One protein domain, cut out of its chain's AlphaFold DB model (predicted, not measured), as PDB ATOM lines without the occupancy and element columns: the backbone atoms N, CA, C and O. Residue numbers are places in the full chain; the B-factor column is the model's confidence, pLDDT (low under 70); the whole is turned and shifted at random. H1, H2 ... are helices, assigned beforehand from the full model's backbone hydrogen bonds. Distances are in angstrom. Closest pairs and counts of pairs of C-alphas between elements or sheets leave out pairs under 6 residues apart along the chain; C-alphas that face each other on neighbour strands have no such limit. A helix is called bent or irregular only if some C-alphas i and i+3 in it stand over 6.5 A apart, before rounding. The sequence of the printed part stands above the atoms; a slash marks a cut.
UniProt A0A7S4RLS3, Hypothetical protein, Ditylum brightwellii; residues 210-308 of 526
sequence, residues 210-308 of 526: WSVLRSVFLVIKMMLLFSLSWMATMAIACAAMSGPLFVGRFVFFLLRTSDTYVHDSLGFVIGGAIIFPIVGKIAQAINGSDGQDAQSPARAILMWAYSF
ATOM      1  N   TRP A 210      96.738 224.094 258.287       76.12
ATOM      2  CA  TRP A 210      96.641 224.525 259.688       76.12
ATOM      3  C   TRP A 210      97.992 224.934 260.283       76.12
ATOM      4  O   TRP A 210      98.037 225.761 261.195       76.12
ATOM      5  N   SER A 211      99.097 224.409 259.747       76.75
ATOM      6  CA  SER A 211     100.455 224.781 260.162       76.75
ATOM      7  C   SER A 211     100.779 226.238 259.808       76.75
ATOM      8  O   SER A 211     101.298 226.991 260.640       76.75
ATOM      9  N   VAL A 212     100.394 226.670 258.601       84.00
ATOM     10  CA  VAL A 212     100.593 228.053 258.140       84.00
ATOM     11  C   VAL A 212      99.727 229.016 258.951       84.00
ATOM     12  O   VAL A 212     100.248 229.986 259.499       84.00
ATOM     13  N   LEU A 213      98.434 228.713 259.122       85.94
ATOM     14  CA  LEU A 213      97.516 229.555 259.900       85.94
ATOM     15  C   LEU A 213      97.986 229.728 261.355       85.94
ATOM     16  O   LEU A 213      97.944 230.827 261.906       85.94
ATOM     17  N   ARG A 214      98.493 228.654 261.974       82.00
ATOM     18  CA  ARG A 214      99.030 228.689 263.341       82.00
ATOM     19  C   ARG A 214     100.309 229.519 263.444       82.00
ATOM     20  O   ARG A 214     100.474 230.238 264.426       82.00
ATOM     21  N   SER A 215     101.184 229.443 262.444       84.75
ATOM     22  CA  SER A 215     102.406 230.254 262.383       84.75
ATOM     23  C   SER A 215     102.071 231.740 262.243       84.75
ATOM     24  O   SER A 215     102.595 232.556 262.997       84.75
ATOM     25  N   VAL A 216     101.117 232.083 261.373       90.19
ATOM     26  CA  VAL A 216     100.601 233.455 261.232       90.19
ATOM     27  C   VAL A 216      99.988 233.945 262.545       90.19
ATOM     28  O   VAL A 216     100.317 235.036 263.002       90.19
ATOM     29  N   PHE A 217      99.168 233.127 263.212       91.88
ATOM     30  CA  PHE A 217      98.590 233.475 264.514       91.88
ATOM     31  C   PHE A 217      99.656 233.722 265.591       91.88
ATOM     32  O   PHE A 217      99.533 234.663 266.375       91.88
ATOM     33  N   LEU A 218     100.721 232.913 265.633       89.62
ATOM     34  CA  LEU A 218     101.837 233.123 266.558       89.62
ATOM     35  C   LEU A 218     102.582 234.429 266.266       89.62
ATOM     36  O   LEU A 218     102.873 235.163 267.205       89.62
ATOM     37  N   VAL A 219     102.842 234.745 264.994       94.25
ATOM     38  CA  VAL A 219     103.468 236.018 264.601       94.25
ATOM     39  C   VAL A 219     102.585 237.198 265.004       94.25
ATOM     40  O   VAL A 219     103.080 238.125 265.638       94.25
ATOM     41  N   ILE A 220     101.276 237.141 264.733       95.44
ATOM     42  CA  ILE A 220     100.320 238.177 265.156       95.44
ATOM     43  C   ILE A 220     100.338 238.338 266.678       95.44
ATOM     44  O   ILE A 220     100.418 239.457 267.178       95.44
ATOM     45  N   LYS A 221     100.314 237.231 267.431       94.88
ATOM     46  CA  LYS A 221     100.384 237.264 268.896       94.88
ATOM     47  C   LYS A 221     101.689 237.895 269.389       94.88
ATOM     48  O   LYS A 221     101.646 238.679 270.329       94.88
ATOM     49  N   MET A 222     102.826 237.577 268.772       96.12
ATOM     50  CA  MET A 222     104.119 238.172 269.127       96.12
ATOM     51  C   MET A 222     104.157 239.668 268.811       96.12
ATOM     52  O   MET A 222     104.578 240.445 269.660       96.12
ATOM     53  N   MET A 223     103.646 240.084 267.648       96.38
ATOM     54  CA  MET A 223     103.537 241.500 267.281       96.38
ATOM     55  C   MET A 223     102.608 242.264 268.228       96.38
ATOM     56  O   MET A 223     102.930 243.379 268.626       96.38
ATOM     57  N   LEU A 224     101.491 241.654 268.641       96.75
ATOM     58  CA  LEU A 224     100.573 242.233 269.623       96.75
ATOM     59  C   LEU A 224     101.222 242.354 271.006       96.75
ATOM     60  O   LEU A 224     101.101 243.387 271.651       96.75
ATOM     61  N   LEU A 225     101.916 241.318 271.482       95.81
ATOM     62  CA  LEU A 225     102.614 241.379 272.770       95.81
ATOM     63  C   LEU A 225     103.736 242.421 272.750       95.81
ATOM     64  O   LEU A 225     103.894 243.161 273.719       95.81
ATOM     65  N   PHE A 226     104.473 242.511 271.644       97.25
ATOM     66  CA  PHE A 226     105.500 243.524 271.446       97.25
ATOM     67  C   PHE A 226     104.900 244.935 271.429       97.25
ATOM     68  O   PHE A 226     105.391 245.804 272.143       97.25
ATOM     69  N   SER A 227     103.807 245.160 270.692       96.38
ATOM     70  CA  SER A 227     103.154 246.472 270.647       96.38
ATOM     71  C   SER A 227     102.566 246.866 272.001       96.38
ATOM     72  O   SER A 227     102.741 248.004 272.426       96.38
ATOM     73  N   LEU A 228     101.946 245.934 272.729       96.25
ATOM     74  CA  LEU A 228     101.437 246.182 274.079       96.25
ATOM     75  C   LEU A 228     102.568 246.485 275.068       96.25
ATOM     76  O   LEU A 228     102.446 247.412 275.864       96.25
ATOM     77  N   SER A 229     103.680 245.750 275.002       96.88
ATOM     78  CA  SER A 229     104.864 246.010 275.829       96.88
ATOM     79  C   SER A 229     105.491 247.374 275.511       96.88
ATOM     80  O   SER A 229     105.825 248.134 276.423       96.88
ATOM     81  N   TRP A 230     105.581 247.733 274.230       97.81
ATOM     82  CA  TRP A 230     106.044 249.044 273.782       97.81
ATOM     83  C   TRP A 230     105.128 250.176 274.266       97.81
ATOM     84  O   TRP A 230     105.587 251.159 274.840       97.81
ATOM     85  N   MET A 231     103.812 250.025 274.113       97.75
ATOM     86  CA  MET A 231     102.842 251.006 274.605       97.75
ATOM     87  C   MET A 231     102.910 251.157 276.128       97.75
ATOM     88  O   MET A 231     102.852 252.277 276.629       97.75
ATOM     89  N   ALA A 232     103.082 250.057 276.865       95.88
ATOM     90  CA  ALA A 232     103.233 250.091 278.315       95.88
ATOM     91  C   ALA A 232     104.517 250.819 278.742       95.88
ATOM     92  O   ALA A 232     104.469 251.674 279.623       95.88
ATOM     93  N   THR A 233     105.652 250.534 278.100       94.62
ATOM     94  CA  THR A 233     106.926 251.213 278.398       94.62
ATOM     95  C   THR A 233     106.875 252.701 278.059       94.62
ATOM     96  O   THR A 233     107.299 253.514 278.877       94.62
ATOM     97  N   MET A 234     106.273 253.083 276.928       97.00
ATOM     98  CA  MET A 234     106.055 254.490 276.575       97.00
ATOM     99  C   MET A 234     105.108 255.189 277.551       97.00
ATOM    100  O   MET A 234     105.384 256.311 277.966       97.00
ATOM    101  N   ALA A 235     104.024 254.536 277.979       95.94
ATOM    102  CA  ALA A 235     103.121 255.089 278.985       95.94
ATOM    103  C   ALA A 235     103.835 255.314 280.328       95.94
ATOM    104  O   ALA A 235     103.670 256.371 280.939       95.94
ATOM    105  N   ILE A 236     104.673 254.364 280.760       93.44
ATOM    106  CA  ILE A 236     105.492 254.496 281.972       93.44
ATOM    107  C   ILE A 236     106.502 255.636 281.821       93.44
ATOM    108  O   ILE A 236     106.625 256.448 282.733       93.44
ATOM    109  N   ALA A 237     107.189 255.745 280.681       94.56
ATOM    110  CA  ALA A 237     108.128 256.835 280.418       94.56
ATOM    111  C   ALA A 237     107.424 258.205 280.430       94.56
ATOM    112  O   ALA A 237     107.870 259.128 281.112       94.56
ATOM    113  N   CYS A 238     106.272 258.320 279.762       96.81
ATOM    114  CA  CYS A 238     105.445 259.525 279.771       96.81
ATOM    115  C   CYS A 238     104.975 259.891 281.184       96.81
ATOM    116  O   CYS A 238     105.011 261.066 281.544       96.81
ATOM    117  N   ALA A 239     104.571 258.908 281.995       94.31
ATOM    118  CA  ALA A 239     104.179 259.125 283.385       94.31
ATOM    119  C   ALA A 239     105.372 259.534 284.263       94.31
ATOM    120  O   ALA A 239     105.245 260.444 285.078       94.31
ATOM    121  N   ALA A 240     106.541 258.917 284.070       92.00
ATOM    122  CA  ALA A 240     107.760 259.232 284.810       92.00
ATOM    123  C   ALA A 240     108.288 260.641 284.503       92.00
ATOM    124  O   ALA A 240     108.832 261.291 285.392       92.00
ATOM    125  N   MET A 241     108.100 261.135 283.274       93.75
ATOM    126  CA  MET A 241     108.484 262.495 282.886       93.75
ATOM    127  C   MET A 241     107.415 263.539 283.242       93.75
ATOM    128  O   MET A 241     107.733 264.594 283.786       93.75
ATOM    129  N   SER A 242     106.141 263.253 282.965       96.69
ATOM    130  CA  SER A 242     105.043 264.212 283.177       96.69
ATOM    131  C   SER A 242     104.597 264.292 284.635       96.69
ATOM    132  O   SER A 242     104.180 265.353 285.089       96.69
ATOM    133  N   GLY A 243     104.683 263.184 285.377       96.19
ATOM    134  CA  GLY A 243     104.244 263.093 286.768       96.19
ATOM    135  C   GLY A 243     104.925 264.126 287.668       96.19
ATOM    136  O   GLY A 243     104.219 264.926 288.285       96.19
ATOM    137  N   PRO A 244     106.271 264.176 287.714       97.62
ATOM    138  CA  PRO A 244     107.003 265.177 288.487       97.62
ATOM    139  C   PRO A 244     106.621 266.608 288.110       97.62
ATOM    140  O   PRO A 244     106.356 267.425 288.986       97.62
ATOM    141  N   LEU A 245     106.506 266.912 286.816       97.31
ATOM    142  CA  LEU A 245     106.133 268.250 286.362       97.31
ATOM    143  C   LEU A 245     104.708 268.629 286.798       97.31
ATOM    144  O   LEU A 245     104.487 269.744 287.268       97.31
ATOM    145  N   PHE A 246     103.756 267.697 286.704       97.44
ATOM    146  CA  PHE A 246     102.381 267.908 287.150       97.44
ATOM    147  C   PHE A 246     102.307 268.173 288.658       97.44
ATOM    148  O   PHE A 246     101.691 269.152 289.076       97.44
ATOM    149  N   VAL A 247     102.980 267.356 289.476       97.19
ATOM    150  CA  VAL A 247     103.018 267.549 290.935       97.19
ATOM    151  C   VAL A 247     103.725 268.852 291.303       97.19
ATOM    152  O   VAL A 247     103.240 269.582 292.160       97.19
ATOM    153  N   GLY A 248     104.820 269.198 290.626       96.88
ATOM    154  CA  GLY A 248     105.519 270.465 290.833       96.88
ATOM    155  C   GLY A 248     104.662 271.689 290.521       96.88
ATOM    156  O   GLY A 248     104.560 272.602 291.339       96.88
ATOM    157  N   ARG A 249     103.988 271.700 289.364       96.69
ATOM    158  CA  ARG A 249     103.039 272.767 289.011       96.69
ATOM    159  C   ARG A 249     101.864 272.824 289.980       96.69
ATOM    160  O   ARG A 249     101.431 273.916 290.333       96.69
ATOM    161  N   PHE A 250     101.384 271.678 290.461       96.56
ATOM    162  CA  PHE A 250     100.351 271.630 291.493       96.56
ATOM    163  C   PHE A 250     100.824 272.252 292.817       96.56
ATOM    164  O   PHE A 250     100.066 272.989 293.442       96.56
ATOM    165  N   VAL A 251     102.082 272.039 293.219       96.56
ATOM    166  CA  VAL A 251     102.673 272.720 294.384       96.56
ATOM    167  C   VAL A 251     102.699 274.237 294.178       96.56
ATOM    168  O   VAL A 251     102.261 274.969 295.062       96.56
ATOM    169  N   PHE A 252     103.136 274.727 293.016       96.50
ATOM    170  CA  PHE A 252     103.113 276.166 292.719       96.50
ATOM    171  C   PHE A 252     101.701 276.753 292.686       96.50
ATOM    172  O   PHE A 252     101.483 277.854 293.194       96.50
ATOM    173  N   PHE A 253     100.742 276.000 292.145       95.88
ATOM    174  CA  PHE A 253      99.328 276.355 292.160       95.88
ATOM    175  C   PHE A 253      98.797 276.469 293.595       95.88
ATOM    176  O   PHE A 253      98.161 277.465 293.933       95.88
ATOM    177  N   LEU A 254      99.115 275.506 294.470       94.75
ATOM    178  CA  LEU A 254      98.761 275.574 295.891       94.75
ATOM    179  C   LEU A 254      99.432 276.757 296.593       94.75
ATOM    180  O   LEU A 254      98.793 277.432 297.392       94.75
ATOM    181  N   LEU A 255     100.693 277.048 296.284       95.31
ATOM    182  CA  LEU A 255     101.393 278.226 296.802       95.31
ATOM    183  C   LEU A 255     100.893 279.536 296.172       95.31
ATOM    184  O   LEU A 255     101.327 280.609 296.593       95.31
ATOM    185  N   ARG A 256      99.993 279.472 295.181       93.94
ATOM    186  CA  ARG A 256      99.475 280.617 294.418       93.94
ATOM    187  C   ARG A 256     100.594 281.514 293.893       93.94
ATOM    188  O   ARG A 256     100.498 282.739 293.909       93.94
ATOM    189  N   THR A 257     101.686 280.889 293.466       93.31
ATOM    190  CA  THR A 257     102.801 281.606 292.848       93.31
ATOM    191  C   THR A 257     102.323 282.172 291.514       93.31
ATOM    192  O   THR A 257     101.630 281.482 290.773       93.31
ATOM    193  N   SER A 258     102.660 283.428 291.215       92.31
ATOM    194  CA  SER A 258     102.298 284.031 289.928       92.31
ATOM    195  C   SER A 258     102.906 283.234 288.772       92.31
ATOM    196  O   SER A 258     104.072 282.839 288.852       92.31
ATOM    197  N   ASP A 259     102.142 283.054 287.691       92.06
ATOM    198  CA  ASP A 259     102.548 282.291 286.500       92.06
ATOM    199  C   ASP A 259     103.867 282.787 285.881       92.06
ATOM    200  O   ASP A 259     104.568 282.028 285.218       92.06
ATOM    201  N   THR A 260     104.252 284.043 286.134       94.56
ATOM    202  CA  THR A 260     105.521 284.621 285.667       94.56
ATOM    203  C   THR A 260     106.757 284.012 286.330       94.56
ATOM    204  O   THR A 260     107.830 284.033 285.729       94.56
ATOM    205  N   TYR A 261     106.624 283.465 287.542       92.62
ATOM    206  CA  TYR A 261     107.724 282.866 288.308       92.62
ATOM    207  C   TYR A 261     107.714 281.332 288.282       92.62
ATOM    208  O   TYR A 261     108.578 280.693 288.886       92.62
ATOM    209  N   VAL A 262     106.742 280.718 287.602       94.75
ATOM    210  CA  VAL A 262     106.640 279.261 287.513       94.75
ATOM    211  C   VAL A 262     107.573 278.759 286.413       94.75
ATOM    212  O   VAL A 262     107.288 278.865 285.222       94.75
ATOM    213  N   HIS A 263     108.704 278.182 286.819       96.38
ATOM    214  CA  HIS A 263     109.637 277.522 285.909       96.38
ATOM    215  C   HIS A 263     109.420 276.008 285.907       96.38
ATOM    216  O   HIS A 263     109.478 275.360 286.955       96.38
ATOM    217  N   ASP A 264     109.251 275.424 284.719       96.69
ATOM    218  CA  ASP A 264     109.006 273.984 284.560       96.69
ATOM    219  C   ASP A 264     110.154 273.111 285.070       96.69
ATOM    220  O   ASP A 264     109.910 272.050 285.642       96.69
ATOM    221  N   SER A 265     111.399 273.568 284.927       96.56
ATOM    222  CA  SER A 265     112.572 272.875 285.469       96.56
ATOM    223  C   SER A 265     112.524 272.793 286.996       96.56
ATOM    224  O   SER A 265     112.762 271.729 287.564       96.56
ATOM    225  N   LEU A 266     112.155 273.888 287.664       95.75
ATOM    226  CA  LEU A 266     112.013 273.936 289.119       95.75
ATOM    227  C   LEU A 266     110.834 273.065 289.572       95.75
ATOM    228  O   LEU A 266     110.966 272.289 290.518       95.75
ATOM    229  N   GLY A 267     109.710 273.136 288.854       96.06
ATOM    230  CA  GLY A 267     108.549 272.280 289.095       96.06
ATOM    231  C   GLY A 267     108.906 270.799 288.995       96.06
ATOM    232  O   GLY A 267     108.593 270.031 289.900       96.06
ATOM    233  N   PHE A 268     109.640 270.402 287.956       96.81
ATOM    234  CA  PHE A 268     110.110 269.028 287.802       96.81
ATOM    235  C   PHE A 268     111.001 268.583 288.972       96.81
ATOM    236  O   PHE A 268     110.819 267.478 289.476       96.81
ATOM    237  N   VAL A 269     111.922 269.433 289.445       96.69
ATOM    238  CA  VAL A 269     112.793 269.117 290.594       96.69
ATOM    239  C   VAL A 269     111.983 268.934 291.879       96.69
ATOM    240  O   VAL A 269     112.149 267.920 292.557       96.69
ATOM    241  N   ILE A 270     111.072 269.863 292.197       95.44
ATOM    242  CA  ILE A 270     110.210 269.762 293.388       95.44
ATOM    243  C   ILE A 270     109.330 268.515 293.306       95.44
ATOM    244  O   ILE A 270     109.273 267.723 294.246       95.44
ATOM    245  N   GLY A 271     108.650 268.309 292.178       96.00
ATOM    246  CA  GLY A 271     107.776 267.156 292.009       96.00
ATOM    247  C   GLY A 271     108.542 265.837 291.992       96.00
ATOM    248  O   GLY A 271     108.057 264.854 292.542       96.00
ATOM    249  N   GLY A 272     109.760 265.809 291.448       94.38
ATOM    250  CA  GLY A 272     110.645 264.645 291.481       94.38
ATOM    251  C   GLY A 272     111.075 264.301 292.905       94.38
ATOM    252  O   GLY A 272     110.994 263.138 293.303       94.38
ATOM    253  N   ALA A 273     111.434 265.311 293.705       91.69
ATOM    254  CA  ALA A 273     111.766 265.141 295.119       91.69
ATOM    255  C   ALA A 273     110.606 264.547 295.939       91.69
ATOM    256  O   ALA A 273     110.849 263.833 296.908       91.69
ATOM    257  N   ILE A 274     109.354 264.789 295.534       92.75
ATOM    258  CA  ILE A 274     108.162 264.223 296.179       92.75
ATOM    259  C   ILE A 274     107.828 262.829 295.623       92.75
ATOM    260  O   ILE A 274     107.622 261.888 296.388       92.75
ATOM    261  N   ILE A 275     107.766 262.668 294.298       93.88
ATOM    262  CA  ILE A 275     107.290 261.436 293.650       93.88
ATOM    263  C   ILE A 275     108.307 260.303 293.758       93.88
ATOM    264  O   ILE A 275     107.909 259.173 294.039       93.88
ATOM    265  N   PHE A 276     109.599 260.550 293.525       91.31
ATOM    266  CA  PHE A 276     110.579 259.461 293.440       91.31
ATOM    267  C   PHE A 276     110.716 258.655 294.738       91.31
ATOM    268  O   PHE A 276     110.723 257.426 294.642       91.31
ATOM    269  N   PRO A 277     110.740 259.260 295.943       88.12
ATOM    270  CA  PRO A 277     110.720 258.489 297.185       88.12
ATOM    271  C   PRO A 277     109.451 257.646 297.337       88.12
ATOM    272  O   PRO A 277     109.531 256.490 297.753       88.12
ATOM    273  N   ILE A 278     108.287 258.188 296.959       85.69
ATOM    274  CA  ILE A 278     107.002 257.478 297.027       85.69
ATOM    275  C   ILE A 278     107.016 256.274 296.081       85.69
ATOM    276  O   ILE A 278     106.740 255.152 296.505       85.69
ATOM    277  N   VAL A 279     107.407 256.478 294.820       87.62
ATOM    278  CA  VAL A 279     107.528 255.407 293.821       87.62
ATOM    279  C   VAL A 279     108.569 254.377 294.251       87.62
ATOM    280  O   VAL A 279     108.313 253.184 294.136       87.62
ATOM    281  N   GLY A 280     109.703 254.806 294.811       86.12
ATOM    282  CA  GLY A 280     110.734 253.917 295.342       86.12
ATOM    283  C   GLY A 280     110.221 253.039 296.484       86.12
ATOM    284  O   GLY A 280     110.472 251.837 296.490       86.12
ATOM    285  N   LYS A 281     109.439 253.599 297.416       83.12
ATOM    286  CA  LYS A 281     108.803 252.833 298.500       83.12
ATOM    287  C   LYS A 281     107.725 251.880 297.985       83.12
ATOM    288  O   LYS A 281     107.655 250.754 298.465       83.12
ATOM    289  N   ILE A 282     106.931 252.290 296.997       82.88
ATOM    290  CA  ILE A 282     105.945 251.416 296.343       82.88
ATOM    291  C   ILE A 282     106.656 250.270 295.615       82.88
ATOM    292  O   ILE A 282     106.281 249.115 295.785       82.88
ATOM    293  N   ALA A 283     107.721 250.560 294.867       84.38
ATOM    294  CA  ALA A 283     108.519 249.554 294.178       84.38
ATOM    295  C   ALA A 283     109.182 248.583 295.166       84.38
ATOM    296  O   ALA A 283     109.147 247.379 294.944       84.38
ATOM    297  N   GLN A 284     109.719 249.076 296.289       82.62
ATOM    298  CA  GLN A 284     110.236 248.233 297.373       82.62
ATOM    299  C   GLN A 284     109.141 247.376 298.014       82.62
ATOM    300  O   GLN A 284     109.392 246.217 298.316       82.62
ATOM    301  N   ALA A 285     107.931 247.906 298.202       78.38
ATOM    302  CA  ALA A 285     106.811 247.138 298.741       78.38
ATOM    303  C   ALA A 285     106.346 246.035 297.772       78.38
ATOM    304  O   ALA A 285     106.009 244.938 298.207       78.38
ATOM    305  N   ILE A 286     106.369 246.307 296.462       80.06
ATOM    306  CA  ILE A 286     106.023 245.330 295.422       80.06
ATOM    307  C   ILE A 286     107.118 244.260 295.300       80.06
ATOM    308  O   ILE A 286     106.809 243.072 295.308       80.06
ATOM    309  N   ASN A 287     108.390 244.664 295.243       81.62
ATOM    310  CA  ASN A 287     109.525 243.760 295.023       81.62
ATOM    311  C   ASN A 287     109.969 243.019 296.293       81.62
ATOM    312  O   ASN A 287     110.492 241.919 296.205       81.62
ATOM    313  N   GLY A 288     109.760 243.591 297.480       68.94
ATOM    314  CA  GLY A 288     110.134 242.991 298.766       68.94
ATOM    315  C   GLY A 288     109.266 241.802 299.189       68.94
ATOM    316  O   GLY A 288     109.450 241.274 300.282       68.94
ATOM    317  N   SER A 289     108.331 241.368 298.341       60.31
ATOM    318  CA  SER A 289     107.445 240.218 298.568       60.31
ATOM    319  C   SER A 289     108.090 238.884 298.157       60.31
ATOM    320  O   SER A 289     107.401 237.965 297.717       60.31
ATOM    321  N   ASP A 290     109.413 238.770 298.287       56.38
ATOM    322  CA  ASP A 290     110.234 237.697 297.701       56.38
ATOM    323  C   ASP A 290     110.202 236.367 298.487       56.38
ATOM    324  O   ASP A 290     111.104 235.538 298.407       56.38
ATOM    325  N   GLY A 291     109.148 236.119 299.262       59.00
ATOM    326  CA  GLY A 291     109.046 234.907 300.065       59.00
ATOM    327  C   GLY A 291     107.616 234.563 300.443       59.00
ATOM    328  O   GLY A 291     107.100 235.030 301.450       59.00
ATOM    329  N   GLN A 292     107.007 233.683 299.651       50.75
ATOM    330  CA  GLN A 292     105.897 232.794 300.025       50.75
ATOM    331  C   GLN A 292     104.489 233.368 300.241       50.75
ATOM    332  O   GLN A 292     103.537 232.598 300.162       50.75
ATOM    333  N   ASP A 293     104.313 234.677 300.393       57.88
ATOM    334  CA  ASP A 293     102.987 235.302 300.472       57.88
ATOM    335  C   ASP A 293     102.959 236.616 299.679       57.88
ATOM    336  O   ASP A 293     102.717 237.692 300.227       57.88
ATOM    337  N   ALA A 294     103.174 236.539 298.361       57.88
ATOM    338  CA  ALA A 294     102.861 237.631 297.433       57.88
ATOM    339  C   ALA A 294     101.333 237.823 297.361       57.88
ATOM    340  O   ALA A 294     100.665 237.545 296.363       57.88
ATOM    341  N   GLN A 295     100.740 238.239 298.477       64.19
ATOM    342  CA  GLN A 295      99.351 238.633 298.548       64.19
ATOM    343  C   GLN A 295      99.217 239.903 297.718       64.19
ATOM    344  O   GLN A 295      99.933 240.879 297.928       64.19
ATOM    345  N   SER A 296      98.304 239.878 296.746       77.06
ATOM    346  CA  SER A 296      97.986 241.052 295.940       77.06
ATOM    347  C   SER A 296      97.759 242.275 296.845       77.06
ATOM    348  O   SER A 296      97.215 242.126 297.942       77.06
ATOM    349  N   PRO A 297      98.120 243.501 296.418       78.31
ATOM    350  CA  PRO A 297      97.948 244.704 297.241       78.31
ATOM    351  C   PRO A 297      96.499 244.878 297.722       78.31
ATOM    352  O   PRO A 297      96.254 245.297 298.849       78.31
ATOM    353  N   ALA A 298      95.525 244.454 296.910       81.25
ATOM    354  CA  ALA A 298      94.119 244.395 297.297       81.25
ATOM    355  C   ALA A 298      93.864 243.447 298.485       81.25
ATOM    356  O   ALA A 298      93.121 243.793 299.401       81.25
ATOM    357  N   ARG A 299      94.498 242.269 298.506       84.19
ATOM    358  CA  ARG A 299      94.413 241.331 299.629       84.19
ATOM    359  C   ARG A 299      95.112 241.882 300.869       84.19
ATOM    360  O   ARG A 299      94.569 241.707 301.950       84.19
ATOM    361  N   ALA A 300      96.228 242.600 300.733       83.25
ATOM    362  CA  ALA A 300      96.865 243.280 301.861       83.25
ATOM    363  C   ALA A 300      95.937 244.335 302.494       83.25
ATOM    364  O   ALA A 300      95.788 244.364 303.712       83.25
ATOM    365  N   ILE A 301      95.242 245.139 301.678       85.69
ATOM    366  CA  ILE A 301      94.244 246.116 302.153       85.69
ATOM    367  C   ILE A 301      93.050 245.414 302.810       85.69
ATOM    368  O   ILE A 301      92.587 245.840 303.864       85.69
ATOM    369  N   LEU A 302      92.556 244.322 302.220       89.81
ATOM    370  CA  LEU A 302      91.473 243.538 302.817       89.81
ATOM    371  C   LEU A 302      91.899 242.915 304.146       89.81
ATOM    372  O   LEU A 302      91.163 243.019 305.116       89.81
ATOM    373  N   MET A 303      93.085 242.309 304.223       89.75
ATOM    374  CA  MET A 303      93.630 241.746 305.463       89.75
ATOM    375  C   MET A 303      93.827 242.830 306.522       89.75
ATOM    376  O   MET A 303      93.490 242.612 307.683       89.75
ATOM    377  N   TRP A 304      94.287 244.015 306.120       92.50
ATOM    378  CA  TRP A 304      94.345 245.185 306.987       92.50
ATOM    379  C   TRP A 304      92.955 245.570 307.514       92.50
ATOM    380  O   TRP A 304      92.785 245.716 308.724       92.50
ATOM    381  N   ALA A 305      91.940 245.646 306.651       93.44
ATOM    382  CA  ALA A 305      90.568 245.952 307.054       93.44
ATOM    383  C   ALA A 305      89.971 244.862 307.966       93.44
ATOM    384  O   ALA A 305      89.332 245.177 308.967       93.44
ATOM    385  N   TYR A 306      90.227 243.581 307.680       94.19
ATOM    386  CA  TYR A 306      89.807 242.455 308.522       94.19
ATOM    387  C   TYR A 306      90.551 242.397 309.858       94.19
ATOM    388  O   TYR A 306      90.010 241.884 310.835       94.19
ATOM    389  N   SER A 307      91.768 242.940 309.928       93.12
ATOM    390  CA  SER A 307      92.525 243.058 311.175       93.12
ATOM    391  C   SER A 307      92.033 244.188 312.086       93.12
ATOM    392  O   SER A 307      92.579 244.363 313.177       93.12
ATOM    393  N   PHE A 308      90.995 244.932 311.676       94.69
ATOM    394  CA  PHE A 308      90.396 245.987 312.483       94.69
ATOM    395  C   PHE A 308      89.940 245.447 313.839       94.69
ATOM    396  O   PHE A 308      88.997 244.662 313.956       94.69
TER     397      PHE A 308
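Overview. This is residues 210 to 308 of the 526 residues of the protein "Hypothetical protein" of Ditylum brightwellii (UniProt A0A7S4RLS3). One very long helix, H1, makes the longest axis, and a second helix, H2, folds back from its far end so that the two form an open V; a short third helix, H3, lies past the far end of H2, separate from both. H1 and H2 meet near the corner of the V, through residues 243 to 252 and 264 to 275, while residues 210 to 239 of H1 stick out as a long free arm. The printed part has 99 residues with three named helices, in the order H1, H2, H3, and no named strand; the class is all helix, with 79 residues in the helices. The whole is extended, with a radius of gyration of the C-alphas of 21.2 A, and flat, spanning 67 by 43 by 20 A.

Along the chain. H1 runs from residue 210 to 254, 62.6 A from first to last C-alpha, and begins with C-alpha 210 at (96.641, 224.525, 259.688). It has a kink of 28 degrees near residue 242; it is neither bent nor irregular, but only just: C-alphas 241 and 244 are 6.4 A apart. H2 covers residues 264 to 287, 32.0 A long, beginning with C-alpha 264 at (109.006, 273.984, 284.560). It has a kink of 34 degrees near residue 274 and is likewise neither bent nor irregular, but only just, with C-alphas 274 and 277 6.4 A apart. H3, residues 297 to 306, measures 14.1 A and ends with C-alpha 306 at (89.807, 242.455, 308.522).

Arrangement. H1 and H2 touch, with 39 pairs of C-alphas within 8 A. Their closest C-alphas are those of Gly 248 and Gly 267, 3.9 A apart. They run opposite ways at a steep tilt of 53 degrees, and their centres are 20.1 A apart. H3 touches no helix: it is apart from H1, and only just apart from H2, with the closest C-alphas 8.3 A apart. In H3 every O i to N i+4 pair is within hydrogen-bond range; in H1 39 of 41 are, and in H2 18 of 20.

Size, cuts and confidence. The two C-alphas farthest apart are those of Trp 210 and Ser 258, 67.0 A. Residues 210 to 239, which belong to H1, and residues 287 to 293 stand free; the body without them has 62 residues and spans 50 by 22 by 14 A. The printed part has no cut. The links from H1 to H2 and from H2 to H3 are short, with 9 residues each. The mean pLDDT of the printed part is 89.2, and residues 288 to 295, in the link from H2 to H3, are under 70.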